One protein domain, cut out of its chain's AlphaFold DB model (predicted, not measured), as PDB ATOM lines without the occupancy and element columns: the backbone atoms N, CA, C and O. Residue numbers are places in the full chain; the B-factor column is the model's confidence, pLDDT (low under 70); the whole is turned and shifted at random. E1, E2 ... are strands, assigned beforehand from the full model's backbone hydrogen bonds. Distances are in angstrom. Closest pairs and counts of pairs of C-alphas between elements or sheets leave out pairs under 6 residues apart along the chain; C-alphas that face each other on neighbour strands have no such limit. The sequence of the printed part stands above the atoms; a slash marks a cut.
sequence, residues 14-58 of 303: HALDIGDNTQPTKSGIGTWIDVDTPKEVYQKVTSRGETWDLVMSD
ATOM      1  N   HIS A  14      98.907  18.589  56.799       42.97
ATOM      2  CA  HIS A  14      99.309  19.573  57.794       42.97
ATOM      3  C   HIS A  14     100.516  19.039  58.560       42.97
ATOM      4  O   HIS A  14     100.452  17.970  59.172       42.97
ATOM      5  N   ALA A  15     101.610  19.794  58.550       47.78
ATOM      6  CA  ALA A  15     102.638  19.625  59.560       47.78
ATOM      7  C   ALA A  15     102.025  19.998  60.913       47.78
ATOM      8  O   ALA A  15     101.569  21.123  61.113       47.78
ATOM      9  N   LEU A  16     101.949  19.033  61.826       45.62
ATOM     10  CA  LEU A  16     101.603  19.319  63.210       45.62
ATOM     11  C   LEU A  16     102.870  19.843  63.882       45.62
ATOM     12  O   LEU A  16     103.810  19.077  64.092       45.62
ATOM     13  N   ASP A  17     102.891  21.137  64.198       49.34
ATOM     14  CA  ASP A  17     103.834  21.654  65.184       49.34
ATOM     15  C   ASP A  17     103.521  20.943  66.514       49.34
ATOM     16  O   ASP A  17     102.362  20.822  66.927       49.34
ATOM     17  N   ILE A  18     104.550  20.325  67.093       51.28
ATOM     18  CA  ILE A  18     104.477  19.592  68.367       51.28
ATOM     19  C   ILE A  18     104.648  20.579  69.542       51.28
ATOM     20  O   ILE A  18     104.494  20.201  70.704       51.28
ATOM     21  N   GLY A  19     104.926  21.856  69.249       52.75
ATOM     22  CA  GLY A  19     104.766  22.959  70.185       52.75
ATOM     23  C   GLY A  19     103.306  23.188  70.588       52.75
ATOM     24  O   GLY A  19     102.365  22.603  70.056       52.75
ATOM     25  N   ASP A  20     103.097  24.043  71.584       50.09
ATOM     26  CA  ASP A  20     101.757  24.491  71.946       50.09
ATOM     27  C   ASP A  20     101.182  25.383  70.830       50.09
ATOM     28  O   ASP A  20     101.392  26.596  70.798       50.09
ATOM     29  N   ASN A  21     100.418  24.773  69.924       54.72
ATOM     30  CA  ASN A  21      99.754  25.444  68.799       54.72
ATOM     31  C   ASN A  21      98.699  26.471  69.250       54.72
ATOM     32  O   ASN A  21      98.081  27.130  68.412       54.72
ATOM     33  N   THR A  22      98.446  26.596  70.558       54.25
ATOM     34  CA  THR A  22      97.536  27.605  71.110       54.25
ATOM     35  C   THR A  22      98.179  28.985  71.245       54.25
ATOM     36  O   THR A  22      97.463  29.959  71.478       54.25
ATOM     37  N   GLN A  23      99.499  29.095  71.058       66.44
ATOM     38  CA  GLN A  23     100.246  30.347  71.187       66.44
ATOM     39  C   GLN A  23     100.757  30.803  69.813       66.44
ATOM     40  O   GLN A  23     101.931  30.608  69.494       66.44
ATOM     41  N   PRO A  24      99.902  31.406  68.964       72.12
ATOM     42  CA  PRO A  24     100.364  31.957  67.700       72.12
ATOM     43  C   PRO A  24     101.421  33.029  67.962       72.12
ATOM     44  O   PRO A  24     101.307  33.830  68.898       72.12
ATOM     45  N   THR A  25     102.444  33.080  67.114       81.12
ATOM     46  CA  THR A  25     103.435  34.151  67.195       81.12
ATOM     47  C   THR A  25     102.747  35.499  66.969       81.12
ATOM     48  O   THR A  25     101.855  35.655  66.130       81.12
ATOM     49  N   LYS A  26     103.178  36.528  67.704       81.81
ATOM     50  CA  LYS A  26     102.622  37.881  67.552       81.81
ATOM     51  C   LYS A  26     102.881  38.471  66.157       81.81
ATOM     52  O   LYS A  26     102.136  39.344  65.721       81.81
ATOM     53  N   SER A  27     103.934  38.019  65.477       84.94
ATOM     54  CA  SER A  27     104.290  38.438  64.118       84.94
ATOM     55  C   SER A  27     103.433  37.775  63.034       84.94
ATOM     56  O   SER A  27     103.398  38.283  61.916       84.94
ATOM     57  N   GLY A  28     102.753  36.663  63.339       85.62
ATOM     58  CA  GLY A  28     102.061  35.836  62.346       85.62
ATOM     59  C   GLY A  28     102.995  34.970  61.490       85.62
ATOM     60  O   GLY A  28     102.536  34.355  60.532       85.62
ATOM     61  N   ILE A  29     104.289  34.927  61.819       86.62
ATOM     62  CA  ILE A  29     105.308  34.085  61.173       86.62
ATOM     63  C   ILE A  29     105.403  32.766  61.948       86.62
ATOM     64  O   ILE A  29     105.286  32.776  63.171       86.62
ATOM     65  N   GLY A  30     105.576  31.626  61.277       85.31
ATOM     66  CA  GLY A  30     105.686  30.333  61.962       85.31
ATOM     67  C   GLY A  30     106.820  30.318  62.995       85.31
ATOM     68  O   GLY A  30     107.841  30.966  62.795       85.31
ATOM     69  N   THR A  31     106.650  29.576  64.093       86.69
ATOM     70  CA  THR A  31     107.594  29.535  65.231       86.69
ATOM     71  C   THR A  31     109.040  29.238  64.825       86.69
ATOM     72  O   THR A  31     109.968  29.751  65.442       86.69
ATOM     73  N   TRP A  32     109.221  28.419  63.787       91.56
ATOM     74  CA  TRP A  32     110.522  27.942  63.310       91.56
ATOM     75  C   TRP A  32     110.931  28.543  61.960       91.56
ATOM     76  O   TRP A  32     111.881  28.066  61.345       91.56
ATOM     77  N   ILE A  33     110.186  29.538  61.471       93.44
ATOM     78  CA  ILE A  33     110.423  30.190  60.182       93.44
ATOM     79  C   ILE A  33     111.183  31.488  60.441       93.44
ATOM     80  O   ILE A  33     110.727  32.335  61.214       93.44
ATOM     81  N   ASP A  34     112.322  31.652  59.774       95.06
ATOM     82  CA  ASP A  34     113.079  32.898  59.806       95.06
ATOM     83  C   ASP A  34     112.224  34.053  59.262       95.06
ATOM     84  O   ASP A  34     111.523  33.945  58.250       95.06
ATOM     85  N   VAL A  35     112.271  35.182  59.964       93.31
ATOM     86  CA  VAL A  35     111.524  36.389  59.606       93.31
ATOM     87  C   VAL A  35     111.968  36.976  58.270       93.31
ATOM     88  O   VAL A  35     111.166  37.647  57.616       93.31
ATOM     89  N   ASP A  36     113.207  36.694  57.865       94.88
ATOM     90  CA  ASP A  36     113.777  37.130  56.594       94.88
ATOM     91  C   ASP A  36     113.517  36.137  55.451       94.88
ATOM     92  O   ASP A  36     113.825  36.449  54.297       94.88
ATOM     93  N   THR A  37     112.918  34.967  55.722       96.25
ATOM     94  CA  THR A  37     112.614  33.999  54.662       96.25
ATOM     95  C   THR A  37     111.636  34.605  53.645       96.25
ATOM     96  O   THR A  37     110.551  35.071  54.023       96.25
ATOM     97  N   PRO A  38     111.965  34.580  52.338       95.00
ATOM     98  CA  PRO A  38     111.103  35.138  51.305       95.00
ATOM     99  C   PRO A  38     109.729  34.451  51.245       95.00
ATOM    100  O   PRO A  38     109.611  33.228  51.314       95.00
ATOM    101  N   LYS A  39     108.651  35.226  51.080       93.56
ATOM    102  CA  LYS A  39     107.273  34.694  51.124       93.56
ATOM    103  C   LYS A  39     106.966  33.713  49.994       93.56
ATOM    104  O   LYS A  39     106.081  32.875  50.130       93.56
ATOM    105  N   GLU A  40     107.679  33.809  48.883       93.88
ATOM    106  CA  GLU A  40     107.537  32.929  47.728       93.88
ATOM    107  C   GLU A  40     107.961  31.481  48.000       93.88
ATOM    108  O   GLU A  40     107.506  30.593  47.283       93.88
ATOM    109  N   VAL A  41     108.779  31.223  49.029       93.56
ATOM    110  CA  VAL A  41     109.187  29.856  49.407       93.56
ATOM    111  C   VAL A  41     108.346  29.264  50.538       93.56
ATOM    112  O   VAL A  41     108.560  28.117  50.921       93.56
ATOM    113  N   TYR A  42     107.344  29.999  51.043       93.50
ATOM    114  CA  TYR A  42     106.455  29.508  52.106       93.50
ATOM    115  C   TYR A  42     105.586  28.340  51.644       93.50
ATOM    116  O   TYR A  42     105.110  27.567  52.470       93.50
ATOM    117  N   GLN A  43     105.362  28.216  50.336       94.44
ATOM    118  CA  GLN A  43     104.643  27.101  49.747       94.44
ATOM    119  C   GLN A  43     105.377  26.604  48.511       94.44
ATOM    120  O   GLN A  43     105.789  27.387  47.655       94.44
ATOM    121  N   LYS A  44     105.497  25.284  48.386       92.81
ATOM    122  CA  LYS A  44     106.076  24.635  47.208       92.81
ATOM    123  C   LYS A  44     105.111  23.593  46.670       92.81
ATOM    124  O   LYS A  44     104.568  22.787  47.419       92.81
ATOM    125  N   VAL A  45     104.917  23.586  45.355       92.25
ATOM    126  CA  VAL A  45     104.175  22.515  44.683       92.25
ATOM    127  C   VAL A  45     105.149  21.386  44.372       92.25
ATOM    128  O   VAL A  45     106.174  21.590  43.719       92.25
ATOM    129  N   THR A  46     104.854  20.190  44.867       87.94
ATOM    130  CA  THR A  46     105.686  19.007  44.643       87.94
ATOM    131  C   THR A  46     105.592  18.517  43.204       87.94
ATOM    132  O   THR A  46     104.650  18.822  42.471       87.94
ATOM    133  N   SER A  47     106.512  17.630  42.820       87.62
ATOM    134  CA  SER A  47     106.434  16.896  41.551       87.62
ATOM    135  C   SER A  47     105.171  16.031  41.409       87.62
ATOM    136  O   SER A  47     104.865  15.583  40.307       87.62
ATOM    137  N   ARG A  48     104.426  15.808  42.502       89.38
ATOM    138  CA  ARG A  48     103.148  15.081  42.529       89.38
ATOM    139  C   ARG A  48     101.919  16.001  42.553       89.38
ATOM    140  O   ARG A  48     100.804  15.502  42.628       89.38
ATOM    141  N   GLY A  49     102.102  17.322  42.475       91.44
ATOM    142  CA  GLY A  49     101.015  18.310  42.476       91.44
ATOM    143  C   GLY A  49     100.458  18.652  43.862       91.44
ATOM    144  O   GLY A  49      99.547  19.468  43.968       91.44
ATOM    145  N   GLU A  50     101.002  18.060  44.925       91.25
ATOM    146  CA  GLU A  50     100.664  18.415  46.308       91.25
ATOM    147  C   GLU A  50     101.310  19.751  46.680       91.25
ATOM    148  O   GLU A  50     102.430  20.030  46.256       91.25
ATOM    149  N   THR A  51     100.631  20.561  47.492       94.00
ATOM    150  CA  THR A  51     101.219  21.778  48.073       94.00
ATOM    151  C   THR A  51     101.830  21.435  49.423       94.00
ATOM    152  O   THR A  51     101.151  20.846  50.262       94.00
ATOM    153  N   TRP A  52     103.106  21.759  49.609       92.38
ATOM    154  CA  TRP A  52     103.824  21.634  50.877       92.38
ATOM    155  C   TRP A  52     104.050  23.024  51.458       92.38
ATOM    156  O   TRP A  52     104.472  23.928  50.733       92.38
ATOM    157  N   ASP A  53     103.777  23.173  52.750       92.81
ATOM    158  CA  ASP A  53     104.007  24.403  53.502       92.81
ATOM    159  C   ASP A  53     105.406  24.385  54.135       92.81
ATOM    160  O   ASP A  53     105.891  23.341  54.585       92.81
ATOM    161  N   LEU A  54     106.057  25.545  54.178       94.31
ATOM    162  CA  LEU A  54     107.312  25.740  54.891       94.31
ATOM    163  C   LEU A  54     107.069  25.628  56.397       94.31
ATOM    164  O   LEU A  54     106.195  26.294  56.948       94.31
ATOM    165  N   VAL A  55     107.869  24.796  57.060       93.25
ATOM    166  CA  VAL A  55     107.721  24.504  58.495       93.25
ATOM    167  C   VAL A  55     108.906  24.955  59.331       93.25
ATOM    168  O   VAL A  55     108.751  25.125  60.534       93.25
ATOM    169  N   MET A  56     110.073  25.132  58.710       94.50
ATOM    170  CA  MET A  56     111.283  25.641  59.341       94.50
ATOM    171  C   MET A  56     112.224  26.206  58.280       94.50
ATOM    172  O   MET A  56     112.332  25.637  57.191       94.50
ATOM    173  N   SER A  57     112.886  27.313  58.603       96.81
ATOM    174  CA  SER A  57     113.910  27.942  57.768       96.81
ATOM    175  C   SER A  57     114.897  28.730  58.624       96.81
ATOM    176  O   SER A  57     114.589  29.122  59.749       96.81
ATOM    177  N   ASP A  58     116.088  28.950  58.081       97.44
ATOM    178  CA  ASP A  58     117.080  29.870  58.630       97.44
ATOM    179  C   ASP A  58     117.912  30.419  57.469       97.44
ATOM    180  O   ASP A  58     118.578  29.650  56.770       97.44
TER     181      ASP A  58
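Overview. This is residues 14 to 58 of the 303 residues of the protein "Beta-glucan synthesis-associated protein" of Thraustotheca clavata (UniProt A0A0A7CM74). There is little regular structure here: a long looping stretch, residues 14 to 42, leads into a small hairpin of two short strands, E1 then E2, whose turn lies towards one end of the long axis. The printed part has 45 residues, with no named helix and two antiparallel strands. The class is all strand, though only 6 residues are in named elements. The whole is only just loose, close to compact, with a radius of gyration of the C-alphas of 11.6 A and spans of 33 by 23 by 15 A.

Arrangement. E1, residues 43 to 45, and E2, residues 51 to 53, form a hairpin with a tight link of 5 residues. They are antiparallel neighbours, at 154 degrees between their directions. C-alphas 45 and 51 face each other at 4.6 A. N 44 and O 52 are within hydrogen-bond range at 2.9 A, as are N 52 and O 44 at 2.8 A.

Along the chain. E1 begins at C-alpha 43 (104.643, 27.101, 49.747) and spans 6.8 A. E2 spans 6.6 A and ends at C-alpha 53 (104.007, 24.403, 53.502).

Size, cuts and confidence. The C-alphas of Lys 26 and Arg 48, the two farthest apart, are 33.9 A apart. The printed part has no cut. Model confidence is low, under 70, at residues 14 to 23.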